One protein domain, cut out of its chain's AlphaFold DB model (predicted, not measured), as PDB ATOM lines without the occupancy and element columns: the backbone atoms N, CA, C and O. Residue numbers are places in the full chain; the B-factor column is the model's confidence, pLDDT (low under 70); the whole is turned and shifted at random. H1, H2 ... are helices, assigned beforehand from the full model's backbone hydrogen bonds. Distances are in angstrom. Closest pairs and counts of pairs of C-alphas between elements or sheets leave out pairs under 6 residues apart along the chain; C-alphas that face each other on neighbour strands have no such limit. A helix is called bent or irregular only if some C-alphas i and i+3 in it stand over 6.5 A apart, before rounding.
ATOM      1  N   PRO A  97     122.554 190.435 175.700       94.25
ATOM      2  CA  PRO A  97     123.743 190.996 175.066       94.25
ATOM      3  C   PRO A  97     123.427 192.305 174.316       94.25
ATOM      4  O   PRO A  97     122.410 192.427 173.637       94.25
ATOM      5  N   HIS A  98     124.333 193.283 174.380       97.50
ATOM      6  CA  HIS A  98     124.230 194.492 173.564       97.50
ATOM      7  C   HIS A  98     124.565 194.150 172.114       97.50
ATOM      8  O   HIS A  98     125.720 193.867 171.796       97.50
ATOM      9  N   GLN A  99     123.558 194.191 171.247       97.06
ATOM     10  CA  GLN A  99     123.661 193.783 169.850       97.06
ATOM     11  C   GLN A  99     122.806 194.683 168.959       97.06
ATOM     12  O   GLN A  99     121.673 195.010 169.302       97.06
ATOM     13  N   ALA A 100     123.338 195.093 167.811       97.25
ATOM     14  CA  ALA A 100     122.641 195.964 166.866       97.25
ATOM     15  C   ALA A 100     123.157 195.745 165.436       97.25
ATOM     16  O   ALA A 100     124.294 195.297 165.260       97.25
ATOM     17  N   PRO A 101     122.379 196.088 164.391       97.25
ATOM     18  CA  PRO A 101     122.888 196.036 163.027       97.25
ATOM     19  C   PRO A 101     124.132 196.917 162.861       97.25
ATOM     20  O   PRO A 101     124.211 198.024 163.406       97.25
ATOM     21  N   LYS A 102     125.103 196.444 162.076       96.62
ATOM     22  CA  LYS A 102     126.404 197.107 161.916       96.62
ATOM     23  C   LYS A 102     126.267 198.564 161.466       96.62
ATOM     24  O   LYS A 102     126.929 199.442 162.012       96.62
ATOM     25  N   GLU A 103     125.375 198.837 160.522       97.38
ATOM     26  CA  GLU A 103     125.129 200.177 159.994       97.38
ATOM     27  C   GLU A 103     124.547 201.149 161.031       97.38
ATOM     28  O   GLU A 103     124.610 202.363 160.841       97.38
ATOM     29  N   TRP A 104     123.982 200.640 162.129       98.44
ATOM     30  CA  TRP A 104     123.569 201.453 163.272       98.44
ATOM     31  C   TRP A 104     124.721 201.691 164.236       98.44
ATOM     32  O   TRP A 104     124.886 202.823 164.685       98.44
ATOM     33  N   ILE A 105     125.543 200.672 164.500       98.50
ATOM     34  CA  ILE A 105     126.742 200.793 165.341       98.50
ATOM     35  C   ILE A 105     127.705 201.830 164.750       98.50
ATOM     36  O   ILE A 105     128.186 202.713 165.460       98.50
ATOM     37  N   ASP A 106     127.924 201.787 163.437       98.12
ATOM     38  CA  ASP A 106     128.855 202.680 162.743       98.12
ATOM     39  C   ASP A 106     128.464 204.172 162.858       98.12
ATOM     40  O   ASP A 106     129.333 205.040 162.775       98.12
ATOM     41  N   LYS A 107     127.189 204.503 163.135       98.56
ATOM     42  CA  LYS A 107     126.735 205.894 163.365       98.56
ATOM     43  C   LYS A 107     127.304 206.507 164.646       98.56
ATOM     44  O   LYS A 107     127.353 207.731 164.758       98.56
ATOM     45  N   PHE A 108     127.704 205.681 165.611       98.56
ATOM     46  CA  PHE A 108     128.162 206.125 166.928       98.56
ATOM     47  C   PHE A 108     129.683 206.196 167.062       98.56
ATOM     48  O   PHE A 108     130.156 206.650 168.102       98.56
ATOM     49  N   ALA A 109     130.434 205.829 166.020       98.31
ATOM     50  CA  ALA A 109     131.894 205.822 166.028       98.31
ATOM     51  C   ALA A 109     132.492 207.130 166.591       98.31
ATOM     52  O   ALA A 109     132.219 208.224 166.092       98.31
ATOM     53  N   GLY A 110     133.297 207.010 167.648       98.19
ATOM     54  CA  GLY A 110     134.005 208.106 168.315       98.19
ATOM     55  C   GLY A 110     133.138 209.006 169.203       98.19
ATOM     56  O   GLY A 110     133.659 209.891 169.883       98.19
ATOM     57  N   GLN A 111     131.815 208.803 169.265       98.56
ATOM     58  CA  GLN A 111     130.920 209.668 170.050       98.56
ATOM     59  C   GLN A 111     131.058 209.487 171.571       98.56
ATOM     60  O   GLN A 111     130.490 210.272 172.338       98.56
ATOM     61  N   PHE A 112     131.807 208.471 172.012       98.69
ATOM     62  CA  PHE A 112     131.995 208.115 173.421       98.69
ATOM     63  C   PHE A 112     133.463 208.127 173.889       98.69
ATOM     64  O   PHE A 112     133.727 207.807 175.051       98.69
ATOM     65  N   ASP A 113     134.408 208.579 173.057       98.69
ATOM     66  CA  ASP A 113     135.855 208.632 173.363       98.69
ATOM     67  C   ASP A 113     136.198 209.507 174.578       98.69
ATOM     68  O   ASP A 113     137.219 209.346 175.256       98.69
ATOM     69  N   GLN A 114     135.316 210.450 174.892       98.44
ATOM     70  CA  GLN A 114     135.430 211.311 176.056       98.44
ATOM     71  C   GLN A 114     135.197 210.606 177.399       98.44
ATOM     72  O   GLN A 114     135.527 211.182 178.441       98.44
ATOM     73  N   GLY A 115     134.603 209.410 177.383       98.62
ATOM     74  CA  GLY A 115     134.408 208.575 178.559       98.62
ATOM     75  C   GLY A 115     133.248 208.937 179.481       98.62
ATOM     76  O   GLY A 115     132.699 210.048 179.467       98.62
ATOM     77  N   TRP A 116     132.919 207.983 180.353       98.44
ATOM     78  CA  TRP A 116     131.780 208.044 181.272       98.44
ATOM     79  C   TRP A 116     131.787 209.261 182.204       98.44
ATOM     80  O   TRP A 116     130.736 209.862 182.435       98.44
ATOM     81  N   ASP A 117     132.954 209.691 182.704       98.44
ATOM     82  CA  ASP A 117     133.050 210.857 183.594       98.44
ATOM     83  C   ASP A 117     132.601 212.153 182.894       98.44
ATOM     84  O   ASP A 117     131.911 212.986 183.495       98.44
ATOM     85  N   LYS A 118     132.977 212.343 181.620       98.50
ATOM     86  CA  LYS A 118     132.580 213.532 180.850       98.50
ATOM     87  C   LYS A 118     131.127 213.425 180.397       98.50
ATOM     88  O   LYS A 118     130.398 214.411 180.516       98.50
ATOM     89  N   VAL A 119     130.690 212.243 179.955       98.50
ATOM     90  CA  VAL A 119     129.299 212.005 179.533       98.50
ATOM     91  C   VAL A 119     128.313 212.277 180.667       98.50
ATOM     92  O   VAL A 119     127.293 212.924 180.431       98.50
ATOM     93  N   ARG A 120     128.621 211.905 181.916       97.94
ATOM     94  CA  ARG A 120     127.773 212.255 183.072       97.94
ATOM     95  C   ARG A 120     127.617 213.759 183.265       97.94
ATOM     96  O   ARG A 120     126.501 214.243 183.448       97.94
ATOM     97  N   LYS A 121     128.720 214.512 183.181       98.31
ATOM     98  CA  LYS A 121     128.708 215.984 183.287       98.31
ATOM     99  C   LYS A 121     127.901 216.626 182.157       98.31
ATOM    100  O   LYS A 121     127.125 217.545 182.402       98.31
ATOM    101  N   GLN A 122     128.050 216.124 180.934       98.38
ATOM    102  CA  GLN A 122     127.283 216.590 179.777       98.38
ATOM    103  C   GLN A 122     125.792 216.253 179.911       98.38
ATOM    104  O   GLN A 122     124.941 217.076 179.583       98.38
ATOM    105  N   THR A 123     125.460 215.067 180.421       97.69
ATOM    106  CA  THR A 123     124.074 214.610 180.583       97.69
ATOM    107  C   THR A 123     123.322 215.449 181.603       97.69
ATOM    108  O   THR A 123     122.282 215.998 181.251       97.69
ATOM    109  N   ILE A 124     123.873 215.671 182.803       97.81
ATOM    110  CA  ILE A 124     123.203 216.533 183.789       97.81
ATOM    111  C   ILE A 124     123.076 217.984 183.292       97.81
ATOM    112  O   ILE A 124     122.057 218.627 183.531       97.81
ATOM    113  N   ALA A 125     124.064 218.504 182.552       98.38
ATOM    114  CA  ALA A 125     123.975 219.840 181.962       98.38
ATOM    115  C   ALA A 125     122.822 219.939 180.946       98.38
ATOM    116  O   ALA A 125     122.026 220.877 181.010       98.38
ATOM    117  N   ARG A 126     122.679 218.941 180.061       98.00
ATOM    118  CA  ARG A 126     121.563 218.857 179.104       98.00
ATOM    119  C   ARG A 126     120.216 218.683 179.803       98.00
ATOM    120  O   ARG A 126     119.278 219.393 179.462       98.00
ATOM    121  N   GLN A 127     120.126 217.809 180.806       96.69
ATOM    122  CA  GLN A 127     118.899 217.588 181.580       96.69
ATOM    123  C   GLN A 127     118.430 218.867 182.291       96.69
ATOM    124  O   GLN A 127     117.235 219.154 182.295       96.69
ATOM    125  N   LYS A 128     119.355 219.656 182.858       97.31
ATOM    126  CA  LYS A 128     119.040 220.960 183.467       97.31
ATOM    127  C   LYS A 128     118.561 221.976 182.437       97.31
ATOM    128  O   LYS A 128     117.583 222.673 182.681       97.31
ATOM    129  N   MET A 129     119.233 222.049 181.288       97.19
ATOM    130  CA  MET A 129     118.851 222.944 180.192       97.19
ATOM    131  C   MET A 129     117.466 222.596 179.629       97.19
ATOM    132  O   MET A 129     116.676 223.493 179.361       97.19
ATOM    133  N   ALA A 130     117.152 221.304 179.520       95.31
ATOM    134  CA  ALA A 130     115.844 220.796 179.108       95.31
ATOM    135  C   ALA A 130     114.795 220.802 180.238       95.31
ATOM    136  O   ALA A 130     113.670 220.367 180.021       95.31
ATOM    137  N   GLN A 131     115.158 221.254 181.446       94.56
ATOM    138  CA  GLN A 131     114.293 221.300 182.632       94.56
ATOM    139  C   GLN A 131     113.675 219.943 183.031       94.56
ATOM    140  O   GLN A 131     112.662 219.900 183.723       94.56
ATOM    141  N   ILE A 132     114.307 218.830 182.638       93.75
ATOM    142  CA  ILE A 132     113.905 217.459 183.011       93.75
ATOM    143  C   ILE A 132     114.239 217.184 184.481       93.75
ATOM    144  O   ILE A 132     113.533 216.450 185.170       93.75
ATOM    145  N   VAL A 133     115.316 217.800 184.972       95.50
ATOM    146  CA  VAL A 133     115.719 217.770 186.380       95.50
ATOM    147  C   VAL A 133     115.785 219.199 186.926       95.50
ATOM    148  O   VAL A 133     116.050 220.129 186.157       95.50
ATOM    149  N   PRO A 134     115.604 219.404 188.244       95.50
ATOM    150  CA  PRO A 134     115.812 220.708 188.865       95.50
ATOM    151  C   PRO A 134     117.180 221.320 188.521       95.50
ATOM    152  O   PRO A 134     118.203 220.634 188.476       95.50
ATOM    153  N   SER A 135     117.238 222.641 188.339       96.00
ATOM    154  CA  SER A 135     118.503 223.353 188.078       96.00
ATOM    155  C   SER A 135     119.517 223.187 189.220       96.00
ATOM    156  O   SER A 135     120.732 223.206 188.995       96.00
ATOM    157  N   THR A 136     119.019 222.943 190.434       95.94
ATOM    158  CA  THR A 136     119.779 222.654 191.654       95.94
ATOM    159  C   THR A 136     120.292 221.217 191.747       95.94
ATOM    160  O   THR A 136     121.102 220.945 192.629       95.94
ATOM    161  N   SER A 137     119.887 220.302 190.854       96.94
ATOM    162  CA  SER A 137     120.308 218.898 190.911       96.94
ATOM    163  C   SER A 137     121.828 218.767 190.925       96.94
ATOM    164  O   SER A 137     122.536 219.383 190.121       96.94
ATOM    165  N   VAL A 138     122.339 217.942 191.830       96.94
ATOM    166  CA  VAL A 138     123.777 217.722 191.993       96.94
ATOM    167  C   VAL A 138     124.174 216.437 191.288       96.94
ATOM    168  O   VAL A 138     123.458 215.442 191.350       96.94
ATOM    169  N   LEU A 139     125.310 216.457 190.594       97.75
ATOM    170  CA  LEU A 139     125.892 215.240 190.045       97.75
ATOM    171  C   LEU A 139     126.577 214.484 191.181       97.75
ATOM    172  O   LEU A 139     127.525 215.005 191.769       97.75
ATOM    173  N   THR A 140     126.105 213.281 191.499       97.25
ATOM    174  CA  THR A 140     126.670 212.510 192.610       97.25
ATOM    175  C   THR A 140     128.120 212.120 192.325       97.25
ATOM    176  O   THR A 140     128.514 211.917 191.169       97.25
ATOM    177  N   ALA A 141     128.906 211.971 193.393       95.25
ATOM    178  CA  ALA A 141     130.269 211.463 193.301       95.25
ATOM    179  C   ALA A 141     130.302 210.054 192.685       95.25
ATOM    180  O   ALA A 141     129.334 209.289 192.779       95.25
ATOM    181  N   ARG A 142     131.429 209.721 192.052       95.00
ATOM    182  CA  ARG A 142     131.694 208.367 191.564       95.00
ATOM    183  C   ARG A 142     131.908 207.436 192.762       95.00
ATOM    184  O   ARG A 142     132.694 207.807 193.637       95.00
ATOM    185  N   PRO A 143     131.257 206.261 192.814       93.38
ATOM    186  CA  PRO A 143     131.646 205.216 193.752       93.38
ATOM    187  C   PRO A 143     133.150 204.911 193.617       93.38
ATOM    188  O   PRO A 143     133.635 204.815 192.485       93.38
ATOM    189  N   PRO A 144     133.910 204.805 194.722       93.69
ATOM    190  CA  PRO A 144     135.361 204.608 194.668       93.69
ATOM    191  C   PRO A 144     135.769 203.301 193.975       93.69
ATOM    192  O   PRO A 144     136.877 203.209 193.454       93.69
ATOM    193  N   GLU A 145     134.873 202.317 193.922       93.81
ATOM    194  CA  GLU A 145     135.076 201.025 193.266       93.81
ATOM    195  C   GLU A 145     135.019 201.113 191.731       93.81
ATOM    196  O   GLU A 145     135.428 200.175 191.048       93.81
ATOM    197  N   ILE A 146     134.527 202.228 191.175       96.31
ATOM    198  CA  ILE A 146     134.482 202.464 189.729       96.31
ATOM    199  C   ILE A 146     135.721 203.274 189.308       96.31
ATOM    200  O   ILE A 146     135.929 204.390 189.808       96.31
ATOM    201  N   PRO A 147     136.534 202.775 188.354       97.25
ATOM    202  CA  PRO A 147     137.724 203.479 187.895       97.25
ATOM    203  C   PRO A 147     137.386 204.809 187.210       97.25
ATOM    204  O   PRO A 147     136.321 204.998 186.613       97.25
ATOM    205  N   ALA A 148     138.329 205.750 187.265       98.12
ATOM    206  CA  ALA A 148     138.245 206.940 186.431       98.12
ATOM    207  C   ALA A 148     138.470 206.571 184.970       98.12
ATOM    208  O   ALA A 148     139.368 205.795 184.663       98.12
ATOM    209  N   TRP A 149     137.763 207.227 184.052       98.50
ATOM    210  CA  TRP A 149     138.088 207.128 182.632       98.50
ATOM    211  C   TRP A 149     139.554 207.489 182.378       98.50
ATOM    212  O   TRP A 149     140.264 206.816 181.639       98.50
ATOM    213  N   ALA A 150     140.039 208.537 183.048       98.31
ATOM    214  CA  ALA A 150     141.410 209.008 182.903       98.31
ATOM    215  C   ALA A 150     142.464 207.973 183.339       98.31
ATOM    216  O   ALA A 150     143.557 208.000 182.780       98.31
ATOM    217  N   SER A 151     142.144 207.071 184.279       98.12
ATOM    218  CA  SER A 151     143.078 206.044 184.760       98.12
ATOM    219  C   SER A 151     143.165 204.813 183.857       98.12
ATOM    220  O   SER A 151     144.034 203.981 184.082       98.12
ATOM    221  N   LEU A 152     142.283 204.682 182.862       98.44
ATOM    222  CA  LEU A 152     142.343 203.584 181.900       98.44
ATOM    223  C   LEU A 152     143.487 203.769 180.893       98.44
ATOM    224  O   LEU A 152     143.800 204.895 180.472       98.44
ATOM    225  N   THR A 153     144.031 202.645 180.436       98.25
ATOM    226  CA  THR A 153     144.938 202.576 179.280       98.25
ATOM    227  C   THR A 153     144.239 203.009 177.982       98.25
ATOM    228  O   THR A 153     143.013 203.118 177.920       98.25
ATOM    229  N   SER A 154     145.005 203.278 176.918       98.25
ATOM    230  CA  SER A 154     144.450 203.579 175.584       98.25
ATOM    231  C   SER A 154     143.526 202.470 175.079       98.25
ATOM    232  O   SER A 154     142.457 202.736 174.535       98.25
ATOM    233  N   ASP A 155     143.940 201.235 175.317       98.12
ATOM    234  CA  ASP A 155     143.297 200.018 174.843       98.12
ATOM    235  C   ASP A 155     141.973 199.777 175.568       98.12
ATOM    236  O   ASP A 155     140.938 199.572 174.935       98.12
ATOM    237  N   GLU A 156     141.969 199.929 176.896       98.19
ATOM    238  CA  GLU A 156     140.745 199.876 177.701       98.19
ATOM    239  C   GLU A 156     139.759 200.984 177.318       98.19
ATOM    240  O   GLU A 156     138.556 200.725 177.256       98.19
ATOM    241  N   LYS A 157     140.239 202.202 177.017       98.69
ATOM    242  CA  LYS A 157     139.382 203.301 176.537       98.69
ATOM    243  C   LYS A 157     138.736 202.956 175.201       98.69
ATOM    244  O   LYS A 157     137.532 203.140 175.060       98.69
ATOM    245  N   ARG A 158     139.508 202.424 174.249       98.31
ATOM    246  CA  ARG A 158     139.010 202.053 172.917       98.31
ATOM    247  C   ARG A 158     137.938 200.964 172.992       98.31
ATOM    248  O   ARG A 158     136.873 201.127 172.402       98.31
ATOM    249  N   VAL A 159     138.181 199.900 173.762       98.00
ATOM    250  CA  VAL A 159     137.188 198.835 174.001       98.00
ATOM    251  C   VAL A 159     135.941 199.395 174.684       98.00
ATOM    252  O   VAL A 159     134.822 199.180 174.223       98.00
ATOM    253  N   SER A 160     136.130 200.162 175.760       98.38
ATOM    254  CA  SER A 160     135.017 200.706 176.539       98.38
ATOM    255  C   SER A 160     134.152 201.667 175.726       98.38
ATOM    256  O   SER A 160     132.931 201.634 175.862       98.38
ATOM    257  N   ALA A 161     134.752 202.533 174.902       98.75
ATOM    258  CA  ALA A 161     134.019 203.445 174.025       98.75
ATOM    259  C   ALA A 161     133.198 202.654 173.000       98.75
ATOM    260  O   ALA A 161     131.986 202.848 172.929       98.75
ATOM    261  N   ARG A 162     133.818 201.680 172.319       98.62
ATOM    262  CA  ARG A 162     133.138 200.807 171.351       98.62
ATOM    263  C   ARG A 162     131.928 200.089 171.949       98.62
ATOM    264  O   ARG A 162     130.872 200.057 171.331       98.62
ATOM    265  N   MET A 163     132.035 199.551 173.163       98.56
ATOM    266  CA  MET A 163     130.896 198.891 173.821       98.56
ATOM    267  C   MET A 163     129.728 199.852 174.108       98.56
ATOM    268  O   MET A 163     128.569 199.439 174.060       98.56
ATOM    269  N   MET A 164     130.005 201.132 174.378       98.75
ATOM    270  CA  MET A 164     128.958 202.146 174.543       98.75
ATOM    271  C   MET A 164     128.349 202.579 173.205       98.75
ATOM    272  O   MET A 164     127.148 202.831 173.143       98.75
ATOM    273  N   GLU A 165     129.137 202.613 172.126       98.81
ATOM    274  CA  GLU A 165     128.627 202.826 170.762       98.81
ATOM    275  C   GLU A 165     127.614 201.748 170.375       98.81
ATOM    276  O   GLU A 165     126.540 202.069 169.873       98.81
ATOM    277  N   VAL A 166     127.926 200.480 170.668       98.69
ATOM    278  CA  VAL A 166     127.019 199.347 170.439       98.69
ATOM    279  C   VAL A 166     125.720 199.516 171.228       98.69
ATOM    280  O   VAL A 166     124.638 199.386 170.662       98.69
ATOM    281  N   TYR A 167     125.808 199.854 172.518       98.56
ATOM    282  CA  TYR A 167     124.622 200.087 173.348       98.56
ATOM    283  C   TYR A 167     123.760 201.248 172.823       98.56
ATOM    284  O   TYR A 167     122.541 201.124 172.704       98.56
ATOM    285  N   ALA A 168     124.385 202.369 172.453       98.50
ATOM    286  CA  ALA A 168     123.684 203.516 171.880       98.50
ATOM    287  C   ALA A 168     123.018 203.179 170.536       98.50
ATOM    288  O   ALA A 168     121.906 203.637 170.260       98.50
ATOM    289  N   ALA A 169     123.667 202.344 169.721       98.56
ATOM    290  CA  ALA A 169     123.116 201.846 168.471       98.56
ATOM    291  C   ALA A 169     121.912 200.930 168.677       98.56
ATOM    292  O   ALA A 169     120.924 201.088 167.965       98.56
ATOM    293  N   MET A 170     121.968 200.033 169.664       98.06
ATOM    294  CA  MET A 170     120.854 199.158 170.037       98.06
ATOM    295  C   MET A 170     119.623 199.981 170.441       98.06
ATOM    296  O   MET A 170     118.556 199.812 169.856       98.06
ATOM    297  N   LEU A 171     119.795 200.953 171.346       97.50
ATOM    298  CA  LEU A 171     118.726 201.882 171.740       97.50
ATOM    299  C   LEU A 171     118.168 202.677 170.554       97.50
ATOM    300  O   LEU A 171     116.960 202.832 170.411       97.50
ATOM    301  N   ASP A 202     113.029 198.860 182.794       93.19
ATOM    302  CA  ASP A 202     112.452 198.172 183.958       93.19
ATOM    303  C   ASP A 202     113.312 198.329 185.234       93.19
ATOM    304  O   ASP A 202     112.899 197.923 186.319       93.19
ATOM    305  N   ASN A 203     114.508 198.917 185.120       95.56
ATOM    306  CA  ASN A 203     115.469 199.247 186.183       95.56
ATOM    307  C   ASN A 203     116.564 200.174 185.611       95.56
ATOM    308  O   ASN A 203     116.563 200.463 184.420       95.56
ATOM    309  N   GLY A 204     117.477 200.662 186.458       96.31
ATOM    310  CA  GLY A 204     118.624 201.457 185.997       96.31
ATOM    311  C   GLY A 204     119.642 200.662 185.166       96.31
ATOM    312  O   GLY A 204     119.559 199.444 185.066       96.31
ATOM    313  N   GLY A 205     120.657 201.335 184.612       95.62
ATOM    314  CA  GLY A 205     121.667 200.702 183.742       95.62
ATOM    315  C   GLY A 205     122.351 199.462 184.351       95.62
ATOM    316  O   GLY A 205     122.654 199.438 185.545       95.62
ATOM    317  N   SER A 206     122.625 198.429 183.544       94.81
ATOM    318  CA  SER A 206     123.220 197.174 184.042       94.81
ATOM    319  C   SER A 206     124.733 197.262 184.250       94.81
ATOM    320  O   SER A 206     125.445 197.791 183.405       94.81
ATOM    321  N   ALA A 207     125.232 196.697 185.352       93.75
ATOM    322  CA  ALA A 207     126.660 196.580 185.662       93.75
ATOM    323  C   ALA A 207     127.244 195.181 185.394       93.75
ATOM    324  O   ALA A 207     128.386 194.911 185.761       93.75
ATOM    325  N   GLU A 208     126.477 194.280 184.783       91.06
ATOM    326  CA  GLU A 208     126.825 192.855 184.647       91.06
ATOM    327  C   GLU A 208     128.042 192.601 183.737       91.06
ATOM    328  O   GLU A 208     128.655 191.545 183.821       91.06
ATOM    329  N   GLY A 209     128.480 193.596 182.955       92.38
ATOM    330  CA  GLY A 209     129.751 193.557 182.217       92.38
ATOM    331  C   GLY A 209     131.004 193.731 183.090       92.38
ATOM    332  O   GLY A 209     132.122 193.710 182.581       92.38
ATOM    333  N   GLY A 210     130.867 193.936 184.403       92.81
ATOM    334  CA  GLY A 210     132.011 194.082 185.303       92.81
ATOM    335  C   GLY A 210     132.781 195.395 185.121       92.81
ATOM    336  O   GLY A 210     132.320 196.349 184.492       92.81
ATOM    337  N   LEU A 211     133.988 195.467 185.691       94.44
ATOM    338  CA  LEU A 211     134.809 196.688 185.656       94.44
ATOM    339  C   LEU A 211     135.307 197.053 184.251       94.44
ATOM    340  O   LEU A 211     135.579 198.226 183.996       94.44
ATOM    341  N   LYS A 212     135.444 196.061 183.364       93.88
ATOM    342  CA  LYS A 212     136.076 196.200 182.043       93.88
ATOM    343  C   LYS A 212     135.107 196.042 180.869       93.88
ATOM    344  O   LYS A 212     135.490 196.345 179.745       93.88
ATOM    345  N   GLY A 213     133.868 195.624 181.125       94.25
ATOM    346  CA  GLY A 213     132.997 195.101 180.079       94.25
ATOM    347  C   GLY A 213     133.412 193.690 179.681       94.25
ATOM    348  O   GLY A 213     134.452 193.188 180.115       94.25
ATOM    349  N   SER A 214     132.602 193.061 178.839       92.62
ATOM    350  CA  SER A 214     132.936 191.773 178.235       92.62
ATOM    351  C   SER A 214     132.308 191.643 176.854       92.62
ATOM    352  O   SER A 214     131.244 192.216 176.614       92.62
ATOM    353  N   SER A 215     132.955 190.902 175.950       92.56
ATOM    354  CA  SER A 215     132.360 190.500 174.668       92.56
ATOM    355  C   SER A 215     131.508 189.226 174.768       92.56
ATOM    356  O   SER A 215     130.778 188.928 173.823       92.56
ATOM    357  N   ASP A 216     131.571 188.529 175.909       90.12
ATOM    358  CA  ASP A 216     130.830 187.315 176.271       90.12
ATOM    359  C   ASP A 216     130.522 187.348 177.783       90.12
ATOM    360  O   ASP A 216     131.247 186.808 178.629       90.12
ATOM    361  N   TRP A 217     129.467 188.088 178.140       87.12
ATOM    362  CA  TRP A 217     129.163 188.405 179.535       87.12
ATOM    363  C   TRP A 217     128.716 187.170 180.332       87.12
ATOM    364  O   TRP A 217     129.000 187.085 181.523       87.12
ATOM    365  N   ILE A 218     128.086 186.178 179.692       85.69
ATOM    366  CA  ILE A 218     127.718 184.910 180.343       85.69
ATOM    367  C   ILE A 218     128.981 184.132 180.710       85.69
ATOM    368  O   ILE A 218     129.126 183.683 181.853       85.69
ATOM    369  N   GLY A 219     129.921 184.034 179.769       84.38
ATOM    370  CA  GLY A 219     131.221 183.419 179.976       84.38
ATOM    371  C   GLY A 219     131.991 184.019 181.154       84.38
ATOM    372  O   GLY A 219     132.493 183.290 182.010       84.38
ATOM    373  N   THR A 220     132.052 185.349 181.240       86.38
ATOM    374  CA  THR A 220     132.814 186.045 182.290       86.38
ATOM    375  C   THR A 220     132.064 186.150 183.620       86.38
ATOM    376  O   THR A 220     132.589 185.749 184.659       86.38
ATOM    377  N   PHE A 221     130.825 186.649 183.616       82.19
ATOM    378  CA  PHE A 221     130.071 186.963 184.832       82.19
ATOM    379  C   PHE A 221     129.411 185.736 185.472       82.19
ATOM    380  O   PHE A 221     129.513 185.550 186.685       82.19
ATOM    381  N   ALA A 222     128.732 184.899 184.680       79.06
ATOM    382  CA  ALA A 222     127.975 183.760 185.205       79.06
ATOM    383  C   ALA A 222     128.847 182.504 185.373       79.06
ATOM    384  O   ALA A 222     128.750 181.808 186.388       79.06
ATOM    385  N   ASN A 223     129.729 182.240 184.405       82.06
ATOM    386  CA  ASN A 223     130.585 181.051 184.382       82.06
ATOM    387  C   ASN A 223     131.964 181.261 185.037       82.06
ATOM    388  O   ASN A 223     132.677 180.286 185.277       82.06
ATOM    389  N   GLY A 224     132.342 182.503 185.366       80.56
ATOM    390  CA  GLY A 224     133.616 182.824 186.026       80.56
ATOM    391  C   GLY A 224     134.839 182.739 185.106       80.56
ATOM    392  O   GLY A 224     135.958 182.518 185.573       80.56
ATOM    393  N   GLY A 225     134.628 182.857 183.795       83.06
ATOM    394  CA  GLY A 225     135.683 183.002 182.803       83.06
ATOM    395  C   GLY A 225     136.393 184.351 182.888       83.06
ATOM    396  O   GLY A 225     135.937 185.284 183.545       83.06
ATOM    397  N   ASN A 226     137.528 184.456 182.205       83.12
ATOM    398  CA  ASN A 226     138.299 185.690 182.118       83.12
ATOM    399  C   ASN A 226     138.530 186.040 180.654       83.12
ATOM    400  O   ASN A 226     138.756 185.162 179.829       83.12
ATOM    401  N   GLU A 227     138.520 187.335 180.379       87.69
ATOM    402  CA  GLU A 227     138.750 187.906 179.062       87.69
ATOM    403  C   GLU A 227     139.685 189.109 179.226       87.69
ATOM    404  O   GLU A 227     139.446 190.007 180.041       87.69
ATOM    405  N   SER A 228     140.798 189.106 178.501       89.94
ATOM    406  CA  SER A 228     141.760 190.205 178.498       89.94
ATOM    407  C   SER A 228     141.347 191.298 177.515       89.94
ATOM    408  O   SER A 228     140.753 191.044 176.470       89.94
ATOM    409  N   THR A 229     141.740 192.543 177.798       92.38
ATOM    410  CA  THR A 229     141.498 193.676 176.890       92.38
ATOM    411  C   THR A 229     142.086 193.432 175.495       92.38
ATOM    412  O   THR A 229     141.483 193.832 174.504       92.38
ATOM    413  N   SER A 230     143.238 192.759 175.399       92.00
ATOM    414  CA  SER A 230     143.871 192.405 174.122       92.00
ATOM    415  C   SER A 230     143.045 191.420 173.296       92.00
ATOM    416  O   SER A 230     142.975 191.577 172.080       92.00
ATOM    417  N   GLU A 231     142.401 190.439 173.936       90.81
ATOM    418  CA  GLU A 231     141.506 189.497 173.248       90.81
ATOM    419  C   GLU A 231     140.275 190.228 172.708       90.81
ATOM    420  O   GLU A 231     139.929 190.065 171.540       90.81
ATOM    421  N   VAL A 232     139.677 191.123 173.502       93.44
ATOM    422  CA  VAL A 232     138.556 191.954 173.035       93.44
ATOM    423  C   VAL A 232     138.975 192.852 171.872       93.44
ATOM    424  O   VAL A 232     138.242 192.989 170.896       93.44
ATOM    425  N   LEU A 233     140.161 193.462 171.948       94.12
ATOM    426  CA  LEU A 233     140.676 194.334 170.892       94.12
ATOM    427  C   LEU A 233     140.900 193.607 169.569       94.12
ATOM    428  O   LEU A 233     140.652 194.197 168.518       94.12
ATOM    429  N   ALA A 234     141.347 192.350 169.609       93.25
ATOM    430  CA  ALA A 234     141.530 191.539 168.408       93.25
ATOM    431  C   ALA A 234     140.211 191.315 167.643       93.25
ATOM    432  O   ALA A 234     140.238 191.124 166.430       93.25
ATOM    433  N   HIS A 235     139.072 191.414 168.338       92.69
ATOM    434  CA  HIS A 235     137.723 191.235 167.797       92.69
ATOM    435  C   HIS A 235     136.848 192.494 167.951       92.69
ATOM    436  O   HIS A 235     135.620 192.409 167.982       92.69
ATOM    437  N   LEU A 236     137.460 193.683 168.036       95.38
ATOM    438  CA  LEU A 236     136.759 194.941 168.331       95.38
ATOM    439  C   LEU A 236     135.625 195.253 167.337       95.38
ATOM    440  O   LEU A 236     134.569 195.760 167.723       95.38
ATOM    441  N   ASP A 237     135.844 194.943 166.058       94.56
ATOM    442  CA  ASP A 237     134.883 195.203 164.983       94.56
ATOM    443  C   ASP A 237     133.690 194.234 165.004       94.56
ATOM    444  O   ASP A 237     132.662 194.518 164.387       94.56
ATOM    445  N   GLU A 238     133.797 193.125 165.744       95.25
ATOM    446  CA  GLU A 238     132.732 192.135 165.922       95.25
ATOM    447  C   GLU A 238     131.802 192.462 167.101       95.25
ATOM    448  O   GLU A 238     130.721 191.873 167.209       95.25
ATOM    449  N   LEU A 239     132.192 193.396 167.982       96.44
ATOM    450  CA  LEU A 239     131.376 193.798 169.128       96.44
ATOM    451  C   LEU A 239     130.008 194.313 168.674       96.44
ATOM    452  O   LEU A 239     129.909 195.200 167.825       96.44
ATOM    453  N   GLY A 240     128.956 193.756 169.275       96.00
ATOM    454  CA  GLY A 240     127.566 194.065 168.942       96.00
ATOM    455  C   GLY A 240     126.984 193.315 167.748       96.00
ATOM    456  O   GLY A 240     125.788 193.433 167.494       96.00
ATOM    457  N   GLY A 241     127.795 192.552 167.016       95.44
ATOM    458  CA  GLY A 241     127.314 191.676 165.952       95.44
ATOM    459  C   GLY A 241     126.803 190.322 166.468       95.44
ATOM    460  O   GLY A 241     126.903 190.038 167.662       95.44
ATOM    461  N   PRO A 242     126.357 189.429 165.563       91.69
ATOM    462  CA  PRO A 242     125.846 188.085 165.894       91.69
ATOM    463  C   PRO A 242     126.892 187.152 166.522       91.69
ATOM    464  O   PRO A 242     126.593 186.041 166.938       91.69
ATOM    465  N   ASN A 243     128.149 187.584 166.559       89.62
ATOM    466  CA  ASN A 243     129.247 186.840 167.146       89.62
ATOM    467  C   ASN A 243     129.694 187.420 168.500       89.62
ATOM    468  O   ASN A 243     130.678 186.962 169.068       89.62
ATOM    469  N   SER A 244     129.005 188.417 169.050       92.00
ATOM    470  CA  SER A 244     129.317 188.984 170.364       92.00
ATOM    471  C   SER A 244     128.116 188.864 171.285       92.00
ATOM    472  O   SER A 244     127.000 189.146 170.873       92.00
ATOM    473  N   TYR A 245     128.358 188.510 172.542       92.38
ATOM    474  CA  TYR A 245     127.352 188.405 173.593       92.38
ATOM    475  C   TYR A 245     127.706 189.358 174.747       92.38
ATOM    476  O   TYR A 245     127.870 188.958 175.900       92.38
ATOM    477  N   GLY A 246     127.960 190.626 174.409       93.75
ATOM    478  CA  GLY A 246     128.683 191.554 175.279       93.75
ATOM    479  C   GLY A 246     127.828 192.487 176.139       93.75
ATOM    480  O   GLY A 246     126.669 192.754 175.836       93.75
ATOM    481  N   ILE A 247     128.436 193.041 177.190       95.06
ATOM    482  CA  ILE A 247     127.898 194.136 178.020       95.06
ATOM    483  C   ILE A 247     129.024 195.147 178.278       95.06
ATOM    484  O   ILE A 247     130.186 194.774 178.456       95.06
ATOM    485  N   TYR A 248     128.689 196.440 178.306       97.62
ATOM    486  CA  TYR A 248     129.656 197.511 178.563       97.62
ATOM    487  C   TYR A 248     130.238 197.462 180.000       97.62
ATOM    488  O   TYR A 248     129.654 196.849 180.897       97.62
ATOM    489  N   PRO A 249     131.359 198.154 180.275       97.19
ATOM    490  CA  PRO A 249     131.872 198.307 181.637       97.19
ATOM    491  C   PRO A 249     130.946 199.093 182.576       97.19
ATOM    492  O   PRO A 249     130.262 200.031 182.164       97.19
ATOM    493  N   VAL A 250     131.030 198.813 183.881       97.12
ATOM    494  CA  VAL A 250     130.261 199.483 184.951       97.12
ATOM    495  C   VAL A 250     130.326 201.015 184.911       97.12
ATOM    496  O   VAL A 250     129.377 201.689 185.310       97.12
ATOM    497  N   GLY A 251     131.424 201.592 184.411       98.19
ATOM    498  CA  GLY A 251     131.549 203.039 184.241       98.19
ATOM    499  C   GLY A 251     130.423 203.617 183.378       98.19
ATOM    500  O   GLY A 251     129.882 204.674 183.706       98.19
ATOM    501  N   TRP A 252     130.002 202.889 182.339       98.56
ATOM    502  CA  TRP A 252     128.864 203.253 181.496       98.56
ATOM    503  C   TRP A 252     127.514 202.996 182.165       98.56
ATOM    504  O   TRP A 252     126.644 203.851 182.050       98.56
ATOM    505  N   ALA A 253     127.370 201.925 182.956       97.38
ATOM    506  CA  ALA A 253     126.184 201.706 183.797       97.38
ATOM    507  C   ALA A 253     125.954 202.895 184.733       97.38
ATOM    508  O   ALA A 253     124.862 203.438 184.853       97.38
ATOM    509  N   TRP A 254     127.019 203.346 185.392       97.75
ATOM    510  CA  TRP A 254     126.970 204.551 186.197       97.75
ATOM    511  C   TRP A 254     126.661 205.765 185.319       97.75
ATOM    512  O   TRP A 254     125.838 206.587 185.702       97.75
ATOM    513  N   ALA A 255     127.254 205.893 184.130       98.00
ATOM    514  CA  ALA A 255     127.022 207.044 183.262       98.00
ATOM    515  C   ALA A 255     125.571 207.242 182.824       98.00
ATOM    516  O   ALA A 255     125.089 208.378 182.860       98.00
ATOM    517  N   THR A 256     124.891 206.163 182.448       96.12
ATOM    518  CA  THR A 256     123.500 206.189 181.980       96.12
ATOM    519  C   THR A 256     122.518 206.539 183.096       96.12
ATOM    520  O   THR A 256     121.501 207.164 182.834       96.12
ATOM    521  N   ASN A 257     122.879 206.292 184.358       96.75
ATOM    522  CA  ASN A 257     122.071 206.646 185.529       96.75
ATOM    523  C   ASN A 257     122.307 208.083 186.043       96.75
ATOM    524  O   ASN A 257     122.031 208.387 187.205       96.75
ATOM    525  N   ALA A 258     122.875 208.991 185.241       96.81
ATOM    526  CA  ALA A 258     123.084 210.373 185.674       96.81
ATOM    527  C   ALA A 258     121.744 211.083 185.983       96.81
ATOM    528  O   ALA A 258     120.830 211.042 185.160       96.81
ATOM    529  N   PRO A 259     121.631 211.794 187.125       97.25
ATOM    530  CA  PRO A 259     122.714 212.228 188.015       97.25
ATOM    531  C   PRO A 259     122.952 211.345 189.253       97.25
ATOM    532  O   PRO A 259     123.724 211.746 190.123       97.25
ATOM    533  N   PHE A 260     122.299 210.189 189.350       97.38
ATOM    534  CA  PHE A 260     122.168 209.393 190.569       97.38
ATOM    535  C   PHE A 260     123.413 208.564 190.922       97.38
ATOM    536  O   PHE A 260     124.325 208.369 190.101       97.38
ATOM    537  N   LYS A 261     123.415 208.066 192.170       94.62
ATOM    538  CA  LYS A 261     124.292 206.993 192.658       94.62
ATOM    539  C   LYS A 261     123.741 205.632 192.235       94.62
ATOM    540  O   LYS A 261     122.528 205.446 192.188       94.62
ATOM    541  N   TRP A 262     124.650 204.676 192.082       95.38
ATOM    542  CA  TRP A 262     124.350 203.267 191.826       95.38
ATOM    543  C   TRP A 262     123.532 203.017 190.548       95.38
ATOM    544  O   TRP A 262     123.492 203.873 189.666       95.38
ATOM    545  N   MET A 263     123.036 201.789 190.395       95.81
ATOM    546  CA  MET A 263     122.547 201.220 189.137       95.81
ATOM    547  C   MET A 263     121.687 199.965 189.406       95.81
ATOM    548  O   MET A 263     121.336 199.720 190.567       95.81
ATOM    549  N   LYS A 264     121.356 199.167 188.373       95.44
ATOM    550  CA  LYS A 264     120.623 197.881 188.484       95.44
ATOM    551  C   LYS A 264     121.092 197.033 189.678       95.44
ATOM    552  O   LYS A 264     122.266 197.055 190.044       95.44
ATOM    553  N   LYS A 265     120.174 196.254 190.262       92.50
ATOM    554  CA  LYS A 265     120.320 195.453 191.504       92.50
ATOM    555  C   LYS A 265     120.359 196.263 192.813       92.50
ATOM    556  O   LYS A 265     120.196 195.672 193.876       92.50
ATOM    557  N   ILE A 266     120.485 197.593 192.775       94.56
ATOM    558  CA  ILE A 266     120.487 198.433 193.985       94.56
ATOM    559  C   ILE A 266     119.132 199.131 194.172       94.56
ATOM    560  O   ILE A 266     118.936 200.267 193.747       94.56
ATOM    561  N   ALA A 267     118.193 198.461 194.848       95.06
ATOM    562  CA  ALA A 267     116.853 199.007 195.109       95.06
ATOM    563  C   ALA A 267     116.842 200.198 196.088       95.06
ATOM    564  O   ALA A 267     115.898 200.980 196.112       95.06
ATOM    565  N   SER A 268     117.902 200.358 196.885       96.50
ATOM    566  CA  SER A 268     118.010 201.411 197.897       96.50
ATOM    567  C   SER A 268     118.305 202.804 197.322       96.50
ATOM    568  O   SER A 268     118.220 203.787 198.049       96.50
ATOM    569  N   HIS A 269     118.661 202.915 196.040       97.38
ATOM    570  CA  HIS A 269     119.062 204.180 195.422       97.38
ATOM    571  C   HIS A 269     118.334 204.433 194.103       97.38
ATOM    572  O   HIS A 269     118.020 203.509 193.349       97.38
ATOM    573  N   LEU A 270     118.122 205.711 193.785       97.00
ATOM    574  CA  LEU A 270     117.401 206.139 192.587       97.00
ATOM    575  C   LEU A 270     118.108 205.742 191.288       97.00
ATOM    576  O   LEU A 270     117.427 205.518 190.299       97.00
ATOM    577  N   GLY A 271     119.432 205.566 191.274       96.69
ATOM    578  CA  GLY A 271     120.115 205.057 190.081       96.69
ATOM    579  C   GLY A 271     119.747 203.613 189.737       96.69
ATOM    580  O   GLY A 271     119.926 203.214 188.598       96.69
ATOM    581  N   GLY A 272     119.214 202.828 190.679       96.12
ATOM    582  CA  GLY A 272     118.699 201.485 190.399       96.12
ATOM    583  C   GLY A 272     117.206 201.430 190.075       96.12
ATOM    584  O   GLY A 272     116.759 200.442 189.496       96.12
ATOM    585  N   THR A 273     116.436 202.462 190.437       95.62
ATOM    586  CA  THR A 273     114.960 202.407 190.475       95.62
ATOM    587  C   THR A 273     114.255 203.505 189.676       95.62
ATOM    588  O   THR A 273     113.087 203.343 189.326       95.62
ATOM    589  N   ARG A 274     114.926 204.619 189.367       95.50
ATOM    590  CA  ARG A 274     114.327 205.754 188.661       95.50
ATOM    591  C   ARG A 274     114.571 205.657 187.160       95.50
ATOM    592  O   ARG A 274     115.706 205.754 186.715       95.50
ATOM    593  N   ASN A 275     113.481 205.571 186.402       94.75
ATOM    594  CA  ASN A 275     113.480 205.526 184.941       94.75
ATOM    595  C   ASN A 275     112.749 206.735 184.344       94.75
ATOM    596  O   ASN A 275     111.856 207.302 184.984       94.75
ATOM    597  N   GLY A 276     113.108 207.118 183.115       93.75
ATOM    598  CA  GLY A 276     112.310 208.046 182.322       93.75
ATOM    599  C   GLY A 276     110.927 207.467 182.008       93.75
ATOM    600  O   GLY A 276     110.803 206.299 181.643       93.75
TER     601      GLY A 276
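AT A GLANCE: This is residues 97 to 171 and 202 to 276 of the 615 residues of the protein "Putative arylsulfatase" of Novosphingobium tardaugens NBRC 16725 (UniProt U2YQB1). This is a loop-rich body with the long helix H3 and the short helix H6 nearest its middle: H2 packs with its first part side by side with H6, while the short helices H1 and H5, far from the middle, cross H3 near its two ends, H1 near its last residues and H5 near its first. The short helices H4 and H7 touch no other helix, and long loops fill much of the rest. The printed part has 150 residues with seven named helices, H1 to H7 in that order, and no named strand; the class is all helix, though named elements hold 63 residues, under half. It is compact, with a radius of gyration of the C-alphas of 15.1 A and spans of 44 by 32 by 31 A.

IN THESE COORDINATES: Find C-alpha 102 at (126.404, 197.107, 161.916); there H1 begins, residues 102 to 108, 10.5 A long. Next comes H2, residues 115 to 129, 21.2 A. Look for C-alpha 154 at (144.450, 203.579, 175.584), from which H3 runs to residue 171, 26.1 A. After the cut you meet H4, residues 217 to 222, neither bent nor irregular, but only just: C-alphas 219 and 222 are 6.2 A apart. H5 is residues 229 to 234, H6 residues 250 to 256, 10.0 A, and H7 residues 270 to 273, ending at C-alpha 273 at (114.960, 202.407, 190.475).

HOW THE PARTS SIT: Start at H1, which touches H3 at residues 165 to 170 alone; the closest C-alphas, of Ile 105 and Ala 169, are 4.9 A apart. They run opposite ways at a steep tilt of 67 degrees, only just short of about perpendicular. H2 touches H6 with residues 116 to 120 alone, the same way at a shallow tilt of 15 degrees; the closest C-alphas, of Trp 116 and Ala 255, are 5.3 A apart. H3 touches H5 with residues 155 to 159 alone, closest at the C-alphas of Glu 156 and Thr 229, 6.3 A. H3 and H6 are close but not clearly touching, with the C-alphas of Met 164 and Trp 252 7.0 A apart. H6 and H7 are likewise close but not clearly touching, at the C-alphas of Trp 254 and Gly 271, 7.9 A. H3 and H4 are apart. In H3, H4, H5 and H6 every O i to N i+4 pair is within hydrogen-bond range; H2 has 10 of 11, H1 has 1 of 3 beside 3 of 4 O i to N i+3 pairs, and H7 is too short for an O i to N i+4 pair.

THE WHOLE: The C-alphas farthest apart, of Thr 136 and Ala 234, stand 44.5 A from each other. Residues 172 to 201 are not printed, and C-alphas 171 and 202 are 14.2 A apart across this cut. The links H2 to H3, H5 to H6 and H6 to H7 are long. No printed residue is under 70 in pLDDT.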